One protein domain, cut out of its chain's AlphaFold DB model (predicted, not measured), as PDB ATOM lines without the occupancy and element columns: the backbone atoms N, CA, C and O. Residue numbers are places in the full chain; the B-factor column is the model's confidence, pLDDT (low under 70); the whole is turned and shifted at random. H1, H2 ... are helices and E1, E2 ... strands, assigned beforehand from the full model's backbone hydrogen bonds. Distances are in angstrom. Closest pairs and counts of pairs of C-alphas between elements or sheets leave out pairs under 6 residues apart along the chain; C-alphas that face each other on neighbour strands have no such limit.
ATOM      1  N   ASN A   9     106.907  45.143 -33.294       90.94
ATOM      2  CA  ASN A   9     106.799  43.689 -33.246       90.94
ATOM      3  C   ASN A   9     105.555  43.281 -32.420       90.94
ATOM      4  O   ASN A   9     105.338  43.843 -31.342       90.94
ATOM      5  N   PRO A  10     104.739  42.299 -32.854       94.44
ATOM      6  CA  PRO A  10     103.545  41.871 -32.115       94.44
ATOM      7  C   PRO A  10     103.827  41.511 -30.647       94.44
ATOM      8  O   PRO A  10     102.994  41.768 -29.779       94.44
ATOM      9  N   LEU A  11     105.013  40.975 -30.344       95.62
ATOM     10  CA  LEU A  11     105.425  40.687 -28.972       95.62
ATOM     11  C   LEU A  11     105.664  41.958 -28.145       95.62
ATOM     12  O   LEU A  11     105.254  42.020 -26.991       95.62
ATOM     13  N   GLU A  12     106.320  42.967 -28.715       94.62
ATOM     14  CA  GLU A  12     106.581  44.245 -28.038       94.62
ATOM     15  C   GLU A  12     105.277  44.966 -27.715       94.62
ATOM     16  O   GLU A  12     105.087  45.447 -26.596       94.62
ATOM     17  N   ARG A  13     104.336  44.956 -28.665       93.94
ATOM     18  CA  ARG A  13     102.989  45.476 -28.444       93.94
ATOM     19  C   ARG A  13     102.288  44.736 -27.305       93.94
ATOM     20  O   ARG A  13     101.803  45.382 -26.383       93.94
ATOM     21  N   ALA A  14     102.319  43.401 -27.304       96.56
ATOM     22  CA  ALA A  14     101.735  42.603 -26.227       96.56
ATOM     23  C   ALA A  14     102.382  42.880 -24.854       96.56
ATOM     24  O   ALA A  14     101.678  42.908 -23.846       96.56
ATOM     25  N   ILE A  15     103.698  43.126 -24.798       96.38
ATOM     26  CA  ILE A  15     104.405  43.512 -23.563       96.38
ATOM     27  C   ILE A  15     103.860  44.835 -23.018       96.38
ATOM     28  O   ILE A  15     103.516  44.907 -21.838       96.38
ATOM     29  N   LEU A  16     103.774  45.870 -23.857       94.94
ATOM     30  CA  LEU A  16     103.311  47.198 -23.439       94.94
ATOM     31  C   LEU A  16     101.821  47.196 -23.078       94.94
ATOM     32  O   LEU A  16     101.431  47.784 -22.065       94.94
ATOM     33  N   ASP A  17     101.003  46.483 -23.855       95.56
ATOM     34  CA  ASP A  17      99.567  46.348 -23.610       95.56
ATOM     35  C   ASP A  17      99.300  45.624 -22.283       95.56
ATOM     36  O   ASP A  17      98.494  46.090 -21.475       95.56
ATOM     37  N   LEU A  18     100.004  44.516 -22.007       97.12
ATOM     38  CA  LEU A  18      99.898  43.823 -20.722       97.12
ATOM     39  C   LEU A  18     100.414  44.680 -19.570       97.12
ATOM     40  O   LEU A  18      99.748  44.755 -18.541       97.12
ATOM     41  N   LEU A  19     101.550  45.363 -19.728       96.25
ATOM     42  CA  LEU A  19     102.082  46.250 -18.691       96.25
ATOM     43  C   LEU A  19     101.049  47.308 -18.274       96.25
ATOM     44  O   LEU A  19     100.915  47.591 -17.088       96.25
ATOM     45  N   CYS A  20     100.279  47.848 -19.224       95.56
ATOM     46  CA  CYS A  20      99.212  48.809 -18.942       95.56
ATOM     47  C   CYS A  20      97.981  48.183 -18.274       95.56
ATOM     48  O   CYS A  20      97.363  48.820 -17.422       95.56
ATOM     49  N   ARG A  21      97.618  46.961 -18.674       96.88
ATOM     50  CA  ARG A  21      96.377  46.278 -18.273       96.88
ATOM     51  C   ARG A  21      96.496  45.531 -16.947       96.88
ATOM     52  O   ARG A  21      95.492  45.323 -16.273       96.88
ATOM     53  N   LEU A  22      97.702  45.091 -16.589       97.62
ATOM     54  CA  LEU A  22      97.925  44.296 -15.389       97.62
ATOM     55  C   LEU A  22      97.624  45.105 -14.112       97.62
ATOM     56  O   LEU A  22      97.948  46.296 -14.020       97.62
ATOM     57  N   PRO A  23      97.014  44.461 -13.105       97.94
ATOM     58  CA  PRO A  23      96.556  45.126 -11.896       97.94
ATOM     59  C   PRO A  23      97.725  45.476 -10.967       97.94
ATOM     60  O   PRO A  23      98.751  44.796 -10.927       97.94
ATOM     61  N   LEU A  24      97.560  46.531 -10.164       96.44
ATOM     62  CA  LEU A  24      98.498  46.864  -9.075       96.44
ATOM     63  C   LEU A  24      98.312  45.962  -7.847       96.44
ATOM     64  O   LEU A  24      99.225  45.762  -7.044       96.44
ATOM     65  N   ARG A  25      97.100  45.433  -7.678       97.38
ATOM     66  CA  ARG A  25      96.735  44.517  -6.599       97.38
ATOM     67  C   ARG A  25      96.676  43.097  -7.141       97.38
ATOM     68  O   ARG A  25      96.617  42.887  -8.344       97.38
ATOM     69  N   TRP A  26      96.727  42.123  -6.240       97.75
ATOM     70  CA  TRP A  26      96.608  40.721  -6.622       97.75
ATOM     71  C   TRP A  26      95.217  40.434  -7.169       97.75
ATOM     72  O   TRP A  26      94.252  40.452  -6.408       97.75
ATOM     73  N   GLU A  27      95.138  40.106  -8.451       98.00
ATOM     74  CA  GLU A  27      93.897  39.666  -9.083       98.00
ATOM     75  C   GLU A  27      94.134  38.388  -9.875       98.00
ATOM     76  O   GLU A  27      95.254  38.086 -10.292       98.00
ATOM     77  N   ARG A  28      93.072  37.601 -10.036       96.50
ATOM     78  CA  ARG A  28      93.125  36.359 -10.804       96.50
ATOM     79  C   ARG A  28      93.265  36.697 -12.286       96.50
ATOM     80  O   ARG A  28      92.491  37.492 -12.805       96.50
ATOM     81  N   LEU A  29      94.218  36.051 -12.945       95.44
ATOM     82  CA  LEU A  29      94.401  36.122 -14.385       95.44
ATOM     83  C   LEU A  29      93.965  34.797 -15.002       95.44
ATOM     84  O   LEU A  29      94.433  33.735 -14.590       95.44
ATOM     85  N   ASP A  30      93.073  34.876 -15.980       93.62
ATOM     86  CA  ASP A  30      92.752  33.742 -16.833       93.62
ATOM     87  C   ASP A  30      93.836  33.620 -17.912       93.62
ATOM     88  O   ASP A  30      93.901  34.424 -18.841       93.62
ATOM     89  N   VAL A  31      94.753  32.671 -17.724       90.62
ATOM     90  CA  VAL A  31      95.898  32.473 -18.625       90.62
ATOM     91  C   VAL A  31      95.453  31.835 -19.943       90.62
ATOM     92  O   VAL A  31      96.064  32.106 -20.976       90.62
ATOM     93  N   ASP A  32      94.372  31.056 -19.925       90.06
ATOM     94  CA  ASP A  32      93.850  30.364 -21.106       90.06
ATOM     95  C   ASP A  32      93.140  31.334 -22.059       90.06
ATOM     96  O   ASP A  32      93.115  31.116 -23.269       90.06
ATOM     97  N   ALA A  33      92.642  32.457 -21.530       92.88
ATOM     98  CA  ALA A  33      92.106  33.559 -22.322       92.88
ATOM     99  C   ALA A  33      93.190  34.407 -23.019       92.88
ATOM    100  O   ALA A  33      92.868  35.204 -23.902       92.88
ATOM    101  N   LEU A  34      94.466  34.272 -22.633       94.69
ATOM    102  CA  LEU A  34      95.566  34.999 -23.269       94.69
ATOM    103  C   LEU A  34      96.006  34.317 -24.560       94.69
ATOM    104  O   LEU A  34      96.194  33.100 -24.617       94.69
ATOM    105  N   THR A  35      96.297  35.124 -25.577       96.81
ATOM    106  CA  THR A  35      96.944  34.633 -26.800       96.81
ATOM    107  C   THR A  35      98.346  34.082 -26.508       96.81
ATOM    108  O   THR A  35      98.996  34.476 -25.538       96.81
ATOM    109  N   ALA A  36      98.882  33.221 -27.381       95.94
ATOM    110  CA  ALA A  36     100.243  32.692 -27.224       95.94
ATOM    111  C   ALA A  36     101.308  33.806 -27.101       95.94
ATOM    112  O   ALA A  36     102.252  33.694 -26.316       95.94
ATOM    113  N   THR A  37     101.129  34.910 -27.835       97.38
ATOM    114  CA  THR A  37     102.000  36.090 -27.766       97.38
ATOM    115  C   THR A  37     101.875  36.823 -26.430       97.38
ATOM    116  O   THR A  37     102.892  37.204 -25.856       97.38
ATOM    117  N   GLU A  38     100.662  36.983 -25.893       96.88
ATOM    118  CA  GLU A  38     100.453  37.567 -24.561       96.88
ATOM    119  C   GLU A  38     101.005  36.673 -23.447       96.88
ATOM    120  O   GLU A  38     101.615  37.174 -22.506       96.88
ATOM    121  N   GLN A  39     100.868  35.350 -23.556       95.94
ATOM    122  CA  GLN A  39     101.475  34.426 -22.596       95.94
ATOM    123  C   GLN A  39     103.007  34.541 -22.598       95.94
ATOM    124  O   GLN A  39     103.631  34.543 -21.535       95.94
ATOM    125  N   GLU A  40     103.632  34.670 -23.771       96.44
ATOM    126  CA  GLU A  40     105.075  34.910 -23.876       96.44
ATOM    127  C   GLU A  40     105.470  36.290 -23.327       96.44
ATOM    128  O   GLU A  40     106.437  36.403 -22.571       96.44
ATOM    129  N   ALA A  41     104.697  37.337 -23.622       96.94
ATOM    130  CA  ALA A  41     104.904  38.669 -23.059       96.94
ATOM    131  C   ALA A  41     104.815  38.662 -21.521       96.94
ATOM    132  O   ALA A  41     105.697  39.202 -20.849       96.94
ATOM    133  N   LEU A  42     103.821  37.975 -20.950       96.50
ATOM    134  CA  LEU A  42     103.668  37.794 -19.506       96.50
ATOM    135  C   LEU A  42     104.875  37.072 -18.894       96.50
ATOM    136  O   LEU A  42     105.380  37.493 -17.851       96.50
ATOM    137  N   LYS A  43     105.377  36.012 -19.545       94.56
ATOM    138  CA  LYS A  43     106.590  35.300 -19.106       94.56
ATOM    139  C   LYS A  43     107.805  36.225 -19.083       94.56
ATOM    140  O   LYS A  43     108.578  36.180 -18.126       94.56
ATOM    141  N   ARG A  44     107.982  37.072 -20.100       96.19
ATOM    142  CA  ARG A  44     109.100  38.031 -20.156       96.19
ATOM    143  C   ARG A  44     108.982  39.113 -19.092       96.19
ATOM    144  O   ARG A  44     109.964  39.382 -18.406       96.19
ATOM    145  N   LEU A  45     107.788  39.666 -18.889       96.69
ATOM    146  CA  LEU A  45     107.516  40.628 -17.818       96.69
ATOM    147  C   LEU A  45     107.811  40.042 -16.427       96.69
ATOM    148  O   LEU A  45     108.431  40.709 -15.596       96.69
ATOM    149  N   ALA A  46     107.424  38.785 -16.188       95.75
ATOM    150  CA  ALA A  46     107.716  38.084 -14.940       95.75
ATOM    151  C   ALA A  46     109.223  37.846 -14.754       95.75
ATOM    152  O   ALA A  46     109.767  38.186 -13.705       95.75
ATOM    153  N   ARG A  47     109.927  37.356 -15.787       94.69
ATOM    154  CA  ARG A  47     111.394  37.159 -15.766       94.69
ATOM    155  C   ARG A  47     112.167  38.451 -15.533       94.69
ATOM    156  O   ARG A  47     113.184  38.447 -14.848       94.69
ATOM    157  N   ALA A  48     111.667  39.554 -16.078       95.25
ATOM    158  CA  ALA A  48     112.223  40.881 -15.871       95.25
ATOM    159  C   ALA A  48     111.937  41.437 -14.457       95.25
ATOM    160  O   ALA A  48     112.423  42.511 -14.113       95.25
ATOM    161  N   GLY A  49     111.154  40.734 -13.631       96.19
ATOM    162  CA  GLY A  49     110.775  41.175 -12.288       96.19
ATOM    163  C   GLY A  49     109.788  42.347 -12.279       96.19
ATOM    164  O   GLY A  49     109.649  43.014 -11.257       96.19
ATOM    165  N   LEU A  50     109.121  42.624 -13.407       96.69
ATOM    166  CA  LEU A  50     108.098  43.672 -13.505       96.69
ATOM    167  C   LEU A  50     106.718  43.165 -13.082       96.69
ATOM    168  O   LEU A  50     105.865  43.950 -12.672       96.69
ATOM    169  N   VAL A  51     106.503  41.854 -13.160       97.88
ATOM    170  CA  VAL A  51     105.258  41.190 -12.772       97.88
ATOM    171  C   VAL A  51     105.559  40.123 -11.740       97.88
ATOM    172  O   VAL A  51     106.505  39.349 -11.879       97.88
ATOM    173  N   GLU A  52     104.716  40.065 -10.720       97.88
ATOM    174  CA  GLU A  52     104.731  38.995  -9.738       97.88
ATOM    175  C   GLU A  52     103.555  38.060  -9.977       97.88
ATOM    176  O   GLU A  52     102.449  38.491 -10.316       97.88
ATOM    177  N   GLN A  53     103.791  36.772  -9.759       97.06
ATOM    178  CA  GLN A  53     102.798  35.724  -9.927       97.06
ATOM    179  C   GLN A  53     102.591  34.995  -8.605       97.06
ATOM    180  O   GLN A  53     103.540  34.710  -7.882       97.06
ATOM    181  N   ARG A  54     101.340  34.678  -8.301       97.12
ATOM    182  CA  ARG A  54     100.914  33.795  -7.223       97.12
ATOM    183  C   ARG A  54     100.301  32.568  -7.863       97.12
ATOM    184  O   ARG A  54      99.208  32.641  -8.419       97.12
ATOM    185  N   ILE A  55     101.015  31.461  -7.767       94.94
ATOM    186  CA  ILE A  55     100.640  30.187  -8.364       94.94
ATOM    187  C   ILE A  55     100.168  29.275  -7.240       94.94
ATOM    188  O   ILE A  55     100.812  29.191  -6.190       94.94
ATOM    189  N   ARG A  56      99.032  28.610  -7.445       94.81
ATOM    190  CA  ARG A  56      98.600  27.526  -6.563       94.81
ATOM    191  C   ARG A  56      99.158  26.209  -7.069       94.81
ATOM    192  O   ARG A  56      99.000  25.883  -8.240       94.81
ATOM    193  N   LEU A  57      99.827  25.493  -6.178       94.94
ATOM    194  CA  LEU A  57     100.452  24.216  -6.460       94.94
ATOM    195  C   LEU A  57      99.825  23.134  -5.591       94.94
ATOM    196  O   LEU A  57      99.580  23.361  -4.403       94.94
ATOM    197  N   ARG A  58      99.643  21.950  -6.165       94.75
ATOM    198  CA  ARG A  58      99.421  20.709  -5.430       94.75
ATOM    199  C   ARG A  58     100.689  19.886  -5.436       94.75
ATOM    200  O   ARG A  58     101.359  19.781  -6.460       94.75
ATOM    201  N   ALA A  59     101.026  19.332  -4.285       94.06
ATOM    202  CA  ALA A  59     102.205  18.512  -4.118       94.06
ATOM    203  C   ALA A  59     101.848  17.194  -3.430       94.06
ATOM    204  O   ALA A  59     101.084  17.174  -2.464       94.06
ATOM    205  N   TRP A  60     102.471  16.117  -3.900       94.25
ATOM    206  CA  TRP A  60     102.336  14.765  -3.362       94.25
ATOM    207  C   TRP A  60     103.712  14.148  -3.166       94.25
ATOM    208  O   TRP A  60     104.645  14.435  -3.923       94.25
ATOM    209  N   MET A  61     103.824  13.243  -2.196       94.56
ATOM    210  CA  MET A  61     105.018  12.430  -2.001       94.56
ATOM    211  C   MET A  61     104.639  10.968  -1.782       94.56
ATOM    212  O   MET A  61     103.820  10.650  -0.925       94.56
ATOM    213  N   ALA A  62     105.272  10.069  -2.533       91.56
ATOM    214  CA  ALA A  62     105.107   8.634  -2.350       91.56
ATOM    215  C   ALA A  62     105.437   8.234  -0.901       91.56
ATOM    216  O   ALA A  62     106.464   8.641  -0.356       91.56
ATOM    217  N   GLY A  63     104.557   7.441  -0.287       90.44
ATOM    218  CA  GLY A  63     104.658   7.049   1.123       90.44
ATOM    219  C   GLY A  63     104.027   8.034   2.115       90.44
ATOM    220  O   GLY A  63     103.952   7.715   3.298       90.44
ATOM    221  N   PHE A  64     103.532   9.187   1.656       89.31
ATOM    222  CA  PHE A  64     102.732  10.117   2.452       89.31
ATOM    223  C   PHE A  64     101.290  10.101   1.936       89.31
ATOM    224  O   PHE A  64     101.054  10.200   0.736       89.31
ATOM    225  N   SER A  65     100.316   9.966   2.837       86.12
ATOM    226  CA  SER A  65      98.884   9.953   2.488       86.12
ATOM    227  C   SER A  65      98.301  11.345   2.243       86.12
ATOM    228  O   SER A  65      97.128  11.471   1.907       86.12
ATOM    229  N   GLU A  66      99.094  12.384   2.474       87.62
ATOM    230  CA  GLU A  66      98.658  13.771   2.498       87.62
ATOM    231  C   GLU A  66      98.989  14.474   1.179       87.62
ATOM    232  O   GLU A  66     100.143  14.491   0.742       87.62
ATOM    233  N   THR A  67      97.984  15.121   0.588       92.31
ATOM    234  CA  THR A  67      98.173  16.103  -0.483       92.31
ATOM    235  C   THR A  67      98.390  17.480   0.136       92.31
ATOM    236  O   THR A  67      97.650  17.902   1.029       92.31
ATOM    237  N   LEU A  68      99.388  18.215  -0.350       94.00
ATOM    238  CA  LEU A  68      99.640  19.589   0.071       94.00
ATOM    239  C   LEU A  68      99.171  20.574  -0.988       94.00
ATOM    240  O   LEU A  68      99.577  20.491  -2.142       94.00
ATOM    241  N   ARG A  69      98.377  21.562  -0.571       95.38
ATOM    242  CA  ARG A  69      98.073  22.754  -1.365       95.38
ATOM    243  C   ARG A  69      98.942  23.908  -0.904       95.38
ATOM    244  O   ARG A  69      98.956  24.282   0.272       95.38
ATOM    245  N   MET A  70      99.658  24.497  -1.849       95.75
ATOM    246  CA  MET A  70     100.609  25.566  -1.602       95.75
ATOM    247  C   MET A  70     100.283  26.772  -2.469       95.75
ATOM    248  O   MET A  70      99.863  26.637  -3.612       95.75
ATOM    249  N   GLN A  71     100.506  27.965  -1.931       96.94
ATOM    250  CA  GLN A  71     100.502  29.193  -2.715       96.94
ATOM    251  C   GLN A  71     101.926  29.721  -2.758       96.94
ATOM    252  O   GLN A  71     102.522  30.001  -1.715       96.94
ATOM    253  N   VAL A  72     102.472  29.835  -3.964       96.38
ATOM    254  CA  VAL A  72     103.849  30.258  -4.196       96.38
ATOM    255  C   VAL A  72     103.844  31.582  -4.936       96.38
ATOM    256  O   VAL A  72     103.243  31.705  -6.002       96.38
ATOM    257  N   ARG A  73     104.525  32.574  -4.367       97.25
ATOM    258  CA  ARG A  73     104.824  33.843  -5.023       97.25
ATOM    259  C   ARG A  73     106.148  33.727  -5.767       97.25
ATOM    260  O   ARG A  73     107.148  33.323  -5.173       97.25
ATOM    261  N   VAL A  74     106.138  34.100  -7.038       95.62
ATOM    262  CA  VAL A  74     107.269  34.021  -7.965       95.62
ATOM    263  C   VAL A  74     107.448  35.378  -8.644       95.62
ATOM    264  O   VAL A  74     106.469  36.004  -9.052       95.62
ATOM    265  N   SER A  75     108.688  35.850  -8.746       93.81
ATOM    266  CA  SER A  75     109.058  37.066  -9.483       93.81
ATOM    267  C   SER A  75     110.508  36.974  -9.946       93.81
ATOM    268  O   SER A  75     111.329  36.392  -9.242       93.81
ATOM    269  N   GLY A  76     110.842  37.562 -11.093       94.31
ATOM    270  CA  GLY A  76     112.179  37.484 -11.679       94.31
ATOM    271  C   GLY A  76     112.424  36.164 -12.410       94.31
ATOM    272  O   GLY A  76     111.500  35.402 -12.716       94.31
ATOM    273  N   GLU A  77     113.685  35.885 -12.734       91.69
ATOM    274  CA  GLU A  77     114.044  34.667 -13.454       91.69
ATOM    275  C   GLU A  77     114.190  33.481 -12.492       91.69
ATOM    276  O   GLU A  77     115.269  33.201 -11.973       91.69
ATOM    277  N   CYS A  78     113.083  32.775 -12.249       88.44
ATOM    278  CA  CYS A  78     113.057  31.563 -11.429       88.44
ATOM    279  C   CYS A  78     113.124  30.293 -12.283       88.44
ATOM    280  O   CYS A  78     112.442  30.164 -13.303       88.44
ATOM    281  N   ARG A  79     113.913  29.317 -11.831       90.62
ATOM    282  CA  ARG A  79     113.962  27.954 -12.369       90.62
ATOM    283  C   ARG A  79     113.013  27.050 -11.587       90.62
ATOM    284  O   ARG A  79     112.686  27.311 -10.431       90.62
ATOM    285  N   ALA A  80     112.639  25.921 -12.187       87.19
ATOM    286  CA  ALA A  80     111.843  24.900 -11.503       87.19
ATOM    287  C   ALA A  80     112.511  24.431 -10.195       87.19
ATOM    288  O   ALA A  80     111.842  24.284  -9.176       87.19
ATOM    289  N   ALA A  81     113.841  24.281 -10.203       90.31
ATOM    290  CA  ALA A  81     114.619  23.911  -9.023       90.31
ATOM    291  C   ALA A  81     114.473  24.913  -7.862       90.31
ATOM    292  O   ALA A  81     114.447  24.493  -6.707       90.31
ATOM    293  N   ASP A  82     114.313  26.209  -8.148       91.88
ATOM    294  CA  ASP A  82     114.130  27.237  -7.115       91.88
ATOM    295  C   ASP A  82     112.767  27.082  -6.432       91.88
ATOM    296  O   ASP A  82     112.659  27.171  -5.207       91.88
ATOM    297  N   VAL A  83     111.728  26.780  -7.222       92.00
ATOM    298  CA  VAL A  83     110.379  26.489  -6.719       92.00
ATOM    299  C   VAL A  83     110.377  25.229  -5.867       92.00
ATOM    300  O   VAL A  83     109.938  25.266  -4.718       92.00
ATOM    301  N   ILE A  84     110.942  24.143  -6.390       92.44
ATOM    302  CA  ILE A  84     111.057  22.860  -5.690       92.44
ATOM    303  C   ILE A  84     111.842  23.025  -4.379       92.44
ATOM    304  O   ILE A  84     111.419  22.537  -3.331       92.44
ATOM    305  N   GLY A  85     112.948  23.771  -4.403       92.62
ATOM    306  CA  GLY A  85     113.751  24.047  -3.214       92.62
ATOM    307  C   GLY A  85     112.967  24.783  -2.125       92.62
ATOM    308  O   GLY A  85     113.103  24.459  -0.946       92.62
ATOM    309  N   GLN A  86     112.116  25.746  -2.489       94.00
ATOM    310  CA  GLN A  86     111.251  26.432  -1.521       94.00
ATOM    311  C   GLN A  86     110.103  25.552  -1.021       94.00
ATOM    312  O   GLN A  86     109.742  25.645   0.152       94.00
ATOM    313  N   VAL A  87     109.571  24.662  -1.863       92.50
ATOM    314  CA  VAL A  87     108.575  23.667  -1.445       92.50
ATOM    315  C   VAL A  87     109.147  22.763  -0.354       92.50
ATOM    316  O   VAL A  87     108.551  22.652   0.714       92.50
ATOM    317  N   PHE A  88     110.343  22.201  -0.545       94.19
ATOM    318  CA  PHE A  88     110.952  21.340   0.475       94.19
ATOM    319  C   PHE A  88     111.356  22.082   1.752       94.19
ATOM    320  O   PHE A  88     111.298  21.503   2.834       94.19
ATOM    321  N   LYS A  89     111.702  23.373   1.665       93.81
ATOM    322  CA  LYS A  89     111.894  24.210   2.862       93.81
ATOM    323  C   LYS A  89     110.603  24.382   3.662       93.81
ATOM    324  O   LYS A  89     110.662  24.444   4.886       93.81
ATOM    325  N   ALA A  90     109.459  24.471   2.986       93.56
ATOM    326  CA  ALA A  90     108.157  24.585   3.638       93.56
ATOM    327  C   ALA A  90     107.635  23.243   4.184       93.56
ATOM    328  O   ALA A  90     106.763  23.247   5.049       93.56
ATOM    329  N   VAL A  91     108.170  22.115   3.702       94.56
ATOM    330  CA  VAL A  91     107.729  20.757   4.055       94.56
ATOM    331  C   VAL A  91     108.935  19.891   4.455       94.56
ATOM    332  O   VAL A  91     109.282  18.929   3.767       94.56
ATOM    333  N   PRO A  92     109.632  20.218   5.556       94.69
ATOM    334  CA  PRO A  92     110.893  19.565   5.908       94.69
ATOM    335  C   PRO A  92     110.749  18.064   6.201       94.69
ATOM    336  O   PRO A  92     111.703  17.313   6.012       94.69
ATOM    337  N   GLN A  93     109.567  17.592   6.611       93.69
ATOM    338  CA  GLN A  93     109.308  16.173   6.886       93.69
ATOM    339  C   GLN A  93     109.423  15.269   5.647       93.69
ATOM    340  O   GLN A  93     109.589  14.058   5.781       93.69
ATOM    341  N   TRP A  94     109.359  15.852   4.448       94.00
ATOM    342  CA  TRP A  94     109.565  15.164   3.174       94.00
ATOM    343  C   TRP A  94     111.039  14.885   2.865       94.00
ATOM    344  O   TRP A  94     111.350  14.130   1.940       94.00
ATOM    345  N   LEU A  95     111.951  15.465   3.649       94.50
ATOM    346  CA  LEU A  95     113.381  15.233   3.550       94.50
ATOM    347  C   LEU A  95     113.873  14.294   4.662       94.50
ATOM    348  O   LEU A  95     113.343  14.240   5.777       94.50
ATOM    349  N   ASP A  96     114.888  13.498   4.353       93.56
ATOM    350  CA  ASP A  96     115.644  12.743   5.349       93.56
ATOM    351  C   ASP A  96     116.674  13.638   6.070       93.56
ATOM    352  O   ASP A  96     116.854  14.814   5.747       93.56
ATOM    353  N   GLY A  97     117.390  13.082   7.053       90.62
ATOM    354  CA  GLY A  97     118.436  13.813   7.782       90.62
ATOM    355  C   GLY A  97     119.637  14.248   6.923       90.62
ATOM    356  O   GLY A  97     120.490  14.983   7.409       90.62
ATOM    357  N   ARG A  98     119.721  13.803   5.661       92.56
ATOM    358  CA  ARG A  98     120.741  14.192   4.672       92.56
ATOM    359  C   ARG A  98     120.190  15.164   3.621       92.56
ATOM    360  O   ARG A  98     120.904  15.483   2.673       92.56
ATOM    361  N   GLY A  99     118.942  15.618   3.764       90.25
ATOM    362  CA  GLY A  99     118.282  16.522   2.824       90.25
ATOM    363  C   GLY A  99     117.807  15.857   1.528       90.25
ATOM    364  O   GLY A  99     117.492  16.564   0.573       90.25
ATOM    365  N   ARG A 100     117.762  14.521   1.456       91.81
ATOM    366  CA  ARG A 100     117.236  13.788   0.296       91.81
ATOM    367  C   ARG A 100     115.734  13.602   0.439       91.81
ATOM    368  O   ARG A 100     115.230  13.428   1.545       91.81
ATOM    369  N   THR A 101     115.017  13.590  -0.678       91.94
ATOM    370  CA  THR A 101     113.578  13.308  -0.688       91.94
ATOM    371  C   THR A 101     113.312  11.879  -0.218       91.94
ATOM    372  O   THR A 101     113.927  10.943  -0.728       91.94
ATOM    373  N   ARG A 102     112.369  11.692   0.711       91.12
ATOM    374  CA  ARG A 102     112.001  10.367   1.249       91.12
ATOM    375  C   ARG A 102     111.232   9.476   0.266       91.12
ATOM    376  O   ARG A 102     111.048   8.295   0.538       91.12
ATOM    377  N   GLY A 103     110.803  10.022  -0.868       91.19
ATOM    378  CA  GLY A 103     110.101   9.300  -1.923       91.19
ATOM    379  C   GLY A 103     110.058  10.098  -3.223       91.19
ATOM    380  O   GLY A 103     110.593  11.206  -3.306       91.19
ATOM    381  N   ARG A 104     109.405   9.535  -4.248       91.88
ATOM    382  CA  ARG A 104     109.082  10.283  -5.472       91.88
ATOM    383  C   ARG A 104     108.087  11.383  -5.120       91.88
ATOM    384  O   ARG A 104     107.093  11.110  -4.453       91.88
ATOM    385  N   PHE A 105     108.361  12.602  -5.563       92.12
ATOM    386  CA  PHE A 105     107.454  13.728  -5.384       92.12
ATOM    387  C   PHE A 105     106.825  14.110  -6.725       92.12
ATOM    388  O   PHE A 105     107.457  13.971  -7.773       92.12
ATOM    389  N   ARG A 106     105.590  14.604  -6.681       93.12
ATOM    390  CA  ARG A 106     104.872  15.177  -7.824       93.12
ATOM    391  C   ARG A 106     104.427  16.581  -7.444       93.12
ATOM    392  O   ARG A 106     104.049  16.813  -6.298       93.12
ATOM    393  N   LEU A 107     104.506  17.506  -8.391       93.44
ATOM    394  CA  LEU A 107     104.095  18.894  -8.220       93.44
ATOM    395  C   LEU A 107     103.265  19.294  -9.435       93.44
ATOM    396  O   LEU A 107     103.738  19.174 -10.563       93.44
ATOM    397  N   GLU A 108     102.054  19.776  -9.204       93.75
ATOM    398  CA  GLU A 108     101.141  20.239 -10.247       93.75
ATOM    399  C   GLU A 108     100.663  21.649  -9.950       93.75
ATOM    400  O   GLU A 108     100.556  22.054  -8.796       93.75
ATOM    401  N   SER A 109     100.382  22.408 -11.004       90.50
ATOM    402  CA  SER A 109      99.731  23.710 -10.889       90.50
ATOM    403  C   SER A 109      98.223  23.524 -10.967       90.50
ATOM    404  O   SER A 109      97.735  22.853 -11.869       90.50
ATOM    405  N   ASP A 110      97.480  24.193 -10.089       85.50
ATOM    406  CA  ASP A 110      96.011  24.237 -10.131       85.50
ATOM    407  C   ASP A 110      95.462  25.088 -11.294       85.50
ATOM    408  O   ASP A 110      94.264  25.365 -11.351       85.50
ATOM    409  N   GLY A 111      96.329  25.631 -12.157       81.06
ATOM    410  CA  GLY A 111      95.971  26.574 -13.227       81.06
ATOM    411  C   GLY A 111      95.557  27.965 -12.722       81.06
ATOM    412  O   GLY A 111      95.561  28.935 -13.473       81.06
ATOM    413  N   VAL A 112      95.257  28.111 -11.428       80.81
ATOM    414  CA  VAL A 112      94.917  29.398 -10.817       80.81
ATOM    415  C   VAL A 112      96.178  30.235 -10.629       80.81
ATOM    416  O   VAL A 112      96.960  30.015  -9.698       80.81
ATOM    417  N   VAL A 113      96.323  31.246 -11.483       92.50
ATOM    418  CA  VAL A 113      97.370  32.262 -11.385       92.50
ATOM    419  C   VAL A 113      96.737  33.584 -10.973       92.50
ATOM    420  O   VAL A 113      95.817  34.083 -11.618       92.50
ATOM    421  N   ALA A 114      97.220  34.161  -9.877       97.06
ATOM    422  CA  ALA A 114      96.981  35.564  -9.570       97.06
ATOM    423  C   ALA A 114      98.228  36.372  -9.919       97.06
ATOM    424  O   ALA A 114      99.347  35.909  -9.714       97.06
ATOM    425  N   VAL A 115      98.047  37.575 -10.441       98.00
ATOM    426  CA  VAL A 115      99.141  38.441 -10.886       98.00
ATOM    427  C   VAL A 115      99.005  39.823 -10.278       98.00
ATOM    428  O   VAL A 115      97.915  40.236  -9.881       98.00
ATOM    429  N   ARG A 116     100.126  40.535 -10.219       97.81
ATOM    430  CA  ARG A 116     100.160  41.985 -10.038       97.81
ATOM    431  C   ARG A 116     101.433  42.565 -10.636       97.81
ATOM    432  O   ARG A 116     102.421  41.847 -10.809       97.81
ATOM    433  N   LEU A 117     101.444  43.869 -10.875       97.88
ATOM    434  CA  LEU A 117     102.686  44.598 -11.104       97.88
ATOM    435  C   LEU A 117     103.531  44.625  -9.826       97.88
ATOM    436  O   LEU A 117     103.025  44.841  -8.723       97.88
ATOM    437  N   ALA A 118     104.831  44.388  -9.986       96.69
ATOM    438  CA  ALA A 118     105.820  44.706  -8.964       96.69
ATOM    439  C   ALA A 118     106.031  46.227  -8.904       96.69
ATOM    440  O   ALA A 118     105.718  46.929  -9.865       96.69
ATOM    441  N   ASP A 119     106.668  46.730  -7.845       93.44
ATOM    442  CA  ASP A 119     106.990  48.161  -7.704       93.44
ATOM    443  C   ASP A 119     107.756  48.707  -8.931       93.44
ATOM    444  O   ASP A 119     107.516  49.818  -9.397       93.44
ATOM    445  N   GLN A 120     108.655  47.896  -9.505       91.75
ATOM    446  CA  GLN A 120     109.385  48.247 -10.731       91.75
ATOM    447  C   GLN A 120     108.495  48.221 -11.983       91.75
ATOM    448  O   GLN A 120     108.709  49.004 -12.902       91.75
ATOM    449  N   GLY A 121     107.496  47.335 -12.028       94.81
ATOM    450  CA  GLY A 121     106.507  47.287 -13.104       94.81
ATOM    451  C   GLY A 121     105.552  48.477 -13.070       94.81
ATOM    452  O   GLY A 121     105.217  49.016 -14.118       94.81
ATOM    453  N   GLU A 122     105.164  48.935 -11.878       94.62
ATOM    454  CA  GLU A 122     104.387  50.164 -11.708       94.62
ATOM    455  C   GLU A 122     105.162  51.386 -12.211       94.62
ATOM    456  O   GLU A 122     104.617  52.164 -12.994       94.62
ATOM    457  N   GLN A 123     106.442  51.507 -11.841       90.94
ATOM    458  CA  GLN A 123     107.308  52.567 -12.362       90.94
ATOM    459  C   GLN A 123     107.447  52.475 -13.888       90.94
ATOM    460  O   GLN A 123     107.253  53.473 -14.571       90.94
ATOM    461  N   ALA A 124     107.698  51.281 -14.436       92.31
ATOM    462  CA  ALA A 124     107.810  51.083 -15.882       92.31
ATOM    463  C   ALA A 124     106.515  51.456 -16.624       92.31
ATOM    464  O   ALA A 124     106.567  52.051 -17.700       92.31
ATOM    465  N   ARG A 125     105.348  51.142 -16.045       93.94
ATOM    466  CA  ARG A 125     104.046  51.549 -16.588       93.94
ATOM    467  C   ARG A 125     103.874  53.064 -16.546       93.94
ATOM    468  O   ARG A 125     103.422  53.640 -17.530       93.94
ATOM    469  N   TYR A 126     104.226  53.697 -15.427       90.88
ATOM    470  CA  TYR A 126     104.171  55.150 -15.285       90.88
ATOM    471  C   TYR A 126     105.060  55.836 -16.327       90.88
ATOM    472  O   TYR A 126     104.578  56.709 -17.046       90.88
ATOM    473  N   ASP A 127     106.313  55.388 -16.453       86.88
ATOM    474  CA  ASP A 127     107.287  55.919 -17.408       86.88
ATOM    475  C   ASP A 127     106.779  55.769 -18.846       86.88
ATOM    476  O   ASP A 127     106.850  56.712 -19.628       86.88
ATOM    477  N   TRP A 128     106.204  54.613 -19.186       88.56
ATOM    478  CA  TRP A 128     105.593  54.379 -20.493       88.56
ATOM    479  C   TRP A 128     104.405  55.311 -20.778       88.56
ATOM    480  O   TRP A 128     104.277  55.822 -21.887       88.56
ATOM    481  N   GLN A 129     103.542  55.556 -19.790       89.00
ATOM    482  CA  GLN A 129     102.348  56.387 -19.963       89.00
ATOM    483  C   GLN A 129     102.642  57.893 -20.010       89.00
ATOM    484  O   GLN A 129     101.868  58.631 -20.618       89.00
ATOM    485  N   HIS A 130     103.720  58.353 -19.364       83.62
ATOM    486  CA  HIS A 130     103.970  59.782 -19.131       83.62
ATOM    487  C   HIS A 130     105.201  60.349 -19.848       83.62
ATOM    488  O   HIS A 130     105.360  61.569 -19.861       83.62
ATOM    489  N   ASN A 131     106.067  59.524 -20.445       70.56
ATOM    490  CA  ASN A 131     107.255  60.037 -21.127       70.56
ATOM    491  C   ASN A 131     107.145  60.093 -22.663       70.56
ATOM    492  O   ASN A 131     106.376  59.393 -23.315       70.56
ATOM    493  N   SER A 132     108.025  60.944 -23.201       55.88
ATOM    494  CA  SER A 132     108.361  61.220 -24.604       55.88
ATOM    495  C   SER A 132     108.615  59.953 -25.463       55.88
ATOM    496  O   SER A 132     108.968  58.909 -24.897       55.88
ATOM    497  N   PRO A 133     108.525  60.022 -26.816       56.81
ATOM    498  CA  PRO A 133     108.600  58.882 -27.751       56.81
ATOM    499  C   PRO A 133     109.844  57.985 -27.658       56.81
ATOM    500  O   PRO A 133     109.861  56.906 -28.244       56.81
ATOM    501  N   GLU A 134     110.882  58.398 -26.932       56.75
ATOM    502  CA  GLU A 134     112.123  57.637 -26.732       56.75
ATOM    503  C   GLU A 134     112.001  56.550 -25.642       56.75
ATOM    504  O   GLU A 134     112.754  55.579 -25.626       56.75
ATOM    505  N   THR A 135     111.010  56.653 -24.759       58.59
ATOM    506  CA  THR A 135     110.781  55.766 -23.598       58.59
ATOM    507  C   THR A 135     110.272  54.348 -23.886       58.59
ATOM    508  O   THR A 135     110.681  53.448 -23.142       58.59
ATOM    509  N   PRO A 136     109.455  54.063 -24.931       60.91
ATOM    510  CA  PRO A 136     109.115  52.678 -25.287       60.91
ATOM    511  C   PRO A 136     110.352  51.792 -25.412       60.91
ATOM    512  O   PRO A 136     110.324  50.628 -25.015       60.91
ATOM    513  N   SER A 137     111.457  52.362 -25.903       71.00
ATOM    514  CA  SER A 137     112.698  51.628 -26.119       71.00
ATOM    515  C   SER A 137     113.293  51.078 -24.822       71.00
ATOM    516  O   SER A 137     113.780  49.953 -24.822       71.00
ATOM    517  N   PHE A 138     113.208  51.800 -23.697       83.75
ATOM    518  CA  PHE A 138     113.850  51.369 -22.454       83.75
ATOM    519  C   PHE A 138     113.099  50.223 -21.776       83.75
ATOM    520  O   PHE A 138     113.720  49.238 -21.380       83.75
ATOM    521  N   VAL A 139     111.769  50.320 -21.662       88.88
ATOM    522  CA  VAL A 139     110.946  49.254 -21.064       88.88
ATOM    523  C   VAL A 139     111.041  47.983 -21.903       88.88
ATOM    524  O   VAL A 139     111.260  46.898 -21.362       88.88
ATOM    525  N   LEU A 140     110.949  48.113 -23.228       92.25
ATOM    526  CA  LEU A 140     111.105  46.981 -24.132       92.25
ATOM    527  C   LEU A 140     112.514  46.396 -24.051       92.25
ATOM    528  O   LEU A 140     112.643  45.194 -23.839       92.25
ATOM    529  N   ALA A 141     113.569  47.211 -24.116       90.12
ATOM    530  CA  ALA A 141     114.944  46.734 -23.972       90.12
ATOM    531  C   ALA A 141     115.138  45.987 -22.643       90.12
ATOM    532  O   ALA A 141     115.648  44.869 -22.620       90.12
ATOM    533  N   PHE A 142     114.618  46.538 -21.544       90.56
ATOM    534  CA  PHE A 142     114.658  45.925 -20.221       90.56
ATOM    535  C   PHE A 142     114.000  44.539 -20.196       90.56
ATOM    536  O   PHE A 142     114.597  43.597 -19.670       90.56
ATOM    537  N   VAL A 143     112.790  44.410 -20.751       93.75
ATOM    538  CA  VAL A 143     112.004  43.162 -20.765       93.75
ATOM    539  C   VAL A 143     112.579  42.137 -21.745       93.75
ATOM    540  O   VAL A 143     112.556  40.935 -21.480       93.75
ATOM    541  N   LEU A 144     113.130  42.603 -22.864       93.44
ATOM    542  CA  LEU A 144     113.778  41.772 -23.877       93.44
ATOM    543  C   LEU A 144     115.213  41.372 -23.488       93.44
ATOM    544  O   LEU A 144     115.837  40.595 -24.208       93.44
ATOM    545  N   GLY A 145     115.730  41.854 -22.353       90.38
ATOM    546  CA  GLY A 145     117.081  41.544 -21.873       90.38
ATOM    547  C   GLY A 145     118.193  42.270 -22.636       90.38
ATOM    548  O   GLY A 145     119.355  41.870 -22.559       90.38
ATOM    549  N   ILE A 146     117.845  43.335 -23.354       87.38
ATOM    550  CA  ILE A 146     118.754  44.197 -24.100       87.38
ATOM    551  C   ILE A 146     119.219  45.309 -23.153       87.38
ATOM    552  O   ILE A 146     118.445  46.127 -22.661       87.38
ATOM    553  N   GLY A 147     120.499  45.296 -22.828       81.06
ATOM    554  CA  GLY A 147     121.176  46.303 -22.027       81.06
ATOM    555  C   GLY A 147     121.619  47.516 -22.852       81.06
ATOM    556  O   GLY A 147     121.403  47.578 -24.067       81.06
ATOM    557  N   PRO A 148     122.265  48.498 -22.197       73.94
ATOM    558  CA  PRO A 148     122.830  49.650 -22.891       73.94
ATOM    559  C   PRO A 148     123.827  49.181 -23.958       73.94
ATOM    560  O   PRO A 148     124.572  48.225 -23.739       73.94
ATOM    561  N   MET A 149     123.830  49.846 -25.117       77.69
ATOM    562  CA  MET A 149     124.657  49.484 -26.281       77.69
ATOM    563  C   MET A 149     124.333  48.110 -26.901       77.69
ATOM    564  O   MET A 149     125.157  47.551 -27.617       77.69
ATOM    565  N   GLY A 150     123.153  47.542 -26.620       77.44
ATOM    566  CA  GLY A 150     122.746  46.236 -27.152       77.44
ATOM    567  C   GLY A 150     123.391  45.036 -26.449       77.44
ATOM    568  O   GLY A 150     123.218  43.903 -26.893       77.44
ATOM    569  N   LEU A 151     124.129  45.256 -25.354       77.31
ATOM    570  CA  LEU A 151     124.755  44.177 -24.586       77.31
ATOM    571  C   LEU A 151     123.711  43.392 -23.780       77.31
ATOM    572  O   LEU A 151     122.751  43.991 -23.317       77.31
ATOM    573  N   PRO A 152     123.888  42.086 -23.523       81.81
ATOM    574  CA  PRO A 152     122.972  41.336 -22.669       81.81
ATOM    575  C   PRO A 152     122.901  41.941 -21.266       81.81
ATOM    576  O   PRO A 152     123.922  42.167 -20.612       81.81
ATOM    577  N   ARG A 153     121.689  42.197 -20.781       81.44
ATOM    578  CA  ARG A 153     121.481  42.741 -19.440       81.44
ATOM    579  C   ARG A 153     121.702  41.664 -18.363       81.44
ATOM    580  O   ARG A 153     121.321  40.511 -18.579       81.44
ATOM    581  N   PRO A 154     122.247  42.016 -17.175       82.50
ATOM    582  CA  PRO A 154     122.249  41.115 -16.030       82.50
ATOM    583  C   PRO A 154     120.833  40.633 -15.708       82.50
ATOM    584  O   PRO A 154     119.885  41.422 -15.674       82.50
ATOM    585  N   ARG A 155     120.704  39.328 -15.477       85.19
ATOM    586  CA  ARG A 155     119.431  38.687 -15.145       85.19
ATOM    587  C   ARG A 155     118.936  39.188 -13.793       85.19
ATOM    588  O   ARG A 155     119.726  39.342 -12.862       85.19
ATOM    589  N   VAL A 156     117.634  39.441 -13.692       89.31
ATOM    590  CA  VAL A 156     117.001  39.764 -12.411       89.31
ATOM    591  C   VAL A 156     116.916  38.476 -11.607       89.31
ATOM    592  O   VAL A 156     116.319  37.500 -12.063       89.31
ATOM    593  N   GLU A 157     117.548  38.473 -10.436       91.88
ATOM    594  CA  GLU A 157     117.556  37.313  -9.553       91.88
ATOM    595  C   GLU A 157     116.119  36.910  -9.210       91.88
ATOM    596  O   GLU A 157     115.307  37.730  -8.770       91.88
ATOM    597  N   GLY A 158     115.797  35.646  -9.475       92.00
ATOM    598  CA  GLY A 158     114.490  35.093  -9.182       92.00
ATOM    599  C   GLY A 158     114.227  35.057  -7.679       92.00
ATOM    600  O   GLY A 158     115.070  34.641  -6.889       92.00
ATOM    601  N   SER A 159     113.020  35.439  -7.280       94.12
ATOM    602  CA  SER A 159     112.520  35.289  -5.921       94.12
ATOM    603  C   SER A 159     111.340  34.328  -5.914       94.12
ATOM    604  O   SER A 159     110.368  34.484  -6.654       94.12
ATOM    605  N   VAL A 160     111.435  33.322  -5.051       95.81
ATOM    606  CA  VAL A 160     110.367  32.360  -4.803       95.81
ATOM    607  C   VAL A 160     110.073  32.357  -3.312       95.81
ATOM    608  O   VAL A 160     110.979  32.184  -2.492       95.81
ATOM    609  N   LYS A 161     108.801  32.520  -2.951       96.38
ATOM    610  CA  LYS A 161     108.334  32.466  -1.566       96.38
ATOM    611  C   LYS A 161     107.065  31.632  -1.464       96.38
ATOM    612  O   LYS A 161     106.072  31.937  -2.117       96.38
ATOM    613  N   VAL A 162     107.073  30.622  -0.600       96.50
ATOM    614  CA  VAL A 162     105.846  29.924  -0.193       96.50
ATOM    615  C   VAL A 162     105.104  30.826   0.794       96.50
ATOM    616  O   VAL A 162     105.644  31.180   1.840       96.50
ATOM    617  N   GLU A 163     103.893  31.250   0.441       95.56
ATOM    618  CA  GLU A 163     103.060  32.118   1.285       95.56
ATOM    619  C   GLU A 163     102.141  31.304   2.193       95.56
ATOM    620  O   GLU A 163     101.964  31.637   3.362       95.56
ATOM    621  N   THR A 164     101.579  30.216   1.667       95.19
ATOM    622  CA  THR A 164     100.743  29.291   2.433       95.19
ATOM    623  C   THR A 164     101.065  27.859   2.048       95.19
ATOM    624  O   THR A 164     101.240  27.573   0.865       95.19
ATOM    625  N   CYS A 165     101.071  26.964   3.028       94.94
ATOM    626  CA  CYS A 165     101.141  25.522   2.839       94.94
ATOM    627  C   CYS A 165     100.079  24.898   3.742       94.94
ATOM    628  O   CYS A 165     100.077  25.151   4.947       94.94
ATOM    629  N   ARG A 166      99.133  24.161   3.161       94.75
ATOM    630  CA  ARG A 166      98.036  23.528   3.894       94.75
ATOM    631  C   ARG A 166      97.870  22.093   3.431       94.75
ATOM    632  O   ARG A 166      97.992  21.807   2.243       94.75
ATOM    633  N   LEU A 167      97.555  21.226   4.382       91.38
ATOM    634  CA  LEU A 167      97.064  19.889   4.097       91.38
ATOM    635  C   LEU A 167      95.696  20.007   3.436       91.38
ATOM    636  O   LEU A 167      94.856  20.785   3.892       91.38
TER     637      LEU A 167
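AT A GLANCE: This is residues 9 to 167 of the 393 residues of an uncharacterized protein of Planctomycetes bacterium SM23_25 (UniProt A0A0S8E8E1). A long, strongly twisted sheet, made mainly of E4, E2, E3 and E5, has a head of four helices, H1, H2, H4 and H5, at one end, while the fifth helix, H3, packs on the sheet beside E5 and E3. Sheet and head follow one another along the longest axis, and the link of residues 91 to 104 lies toward the end of the sheet away from the head. The printed part has 159 residues, with five named helices and five named strands in the order H1 E1 H2 E2 E3 H3 E4 H4 H5 E5, a mixed class of helices and strands. The sheet runs E1 E4 E2 E3 E5, with E4, E2, E3 and E5 antiparallel to their neighbours and E1 meeting E4 only at a point. The whole is elongated, 59 by 32 by 25 A, and only just compact, close to loose, with a radius of gyration of the C-alphas of 18.0 A.

IN THESE COORDINATES: In the sheet, E4 is residues 105 to 117, 31.8 A long, and bends by 67 degrees at residue 111. E2 is residues 51 to 61, 30.7 A; E3 is residues 67 to 75, 25.3 A; E5 is residues 159 to 167, 24.0 A, ending at C-alpha 167 (97.064, 19.889, 4.097). E1 is residues 27 to 29. H1 is residues 10 to 21, beginning at C-alpha 10 (103.545, 41.871, -32.115); H2 is residues 36 to 47, H3 residues 80 to 90, H4 residues 119 to 130 and H5 residues 136 to 144.

HOW THE PARTS SIT: E2 and E3 form a hairpin, antiparallel at 155 degrees, with N 57 and O 70 at 2.8 A. E4 and E2 are antiparallel at 163 degrees, with N 54 and O 114 at 2.7 A. E3 and E5 are antiparallel at 161 degrees, with N 73 and O 161 at 2.8 A. The C-alphas of Arg 28 and Ala 114 face each other at 4.1 A where E1 meets E4. H3 is on the sheet; its closest C-alphas to E5 are Val 83 and Val 160, 6.2 A. H2 stands up from the sheet over E4 and E2, its line rising 51 degrees. H1 and H2 touch at a steep tilt of 64 degrees, closest at the C-alphas of Ile 15 and Ala 41, 4.9 A. H4 and H5 form a helical hairpin and only just touch, with 3 pairs of C-alphas within 8 A, the closest being Trp 128 and Pro 136, 6.2 A. H5 is not on the sheet. In each of the five helices, every O i to N i+4 pair is within hydrogen-bond range.

THE WHOLE: The C-alphas of Gly 63 and Ser 132, the two farthest apart, are 60.1 A apart. The printed part has no cut. The links H3 to E4 and H5 to E5 are long, 14 residues each. Mean pLDDT of the printed part is 91.3; residues 132 to 136 are under 70.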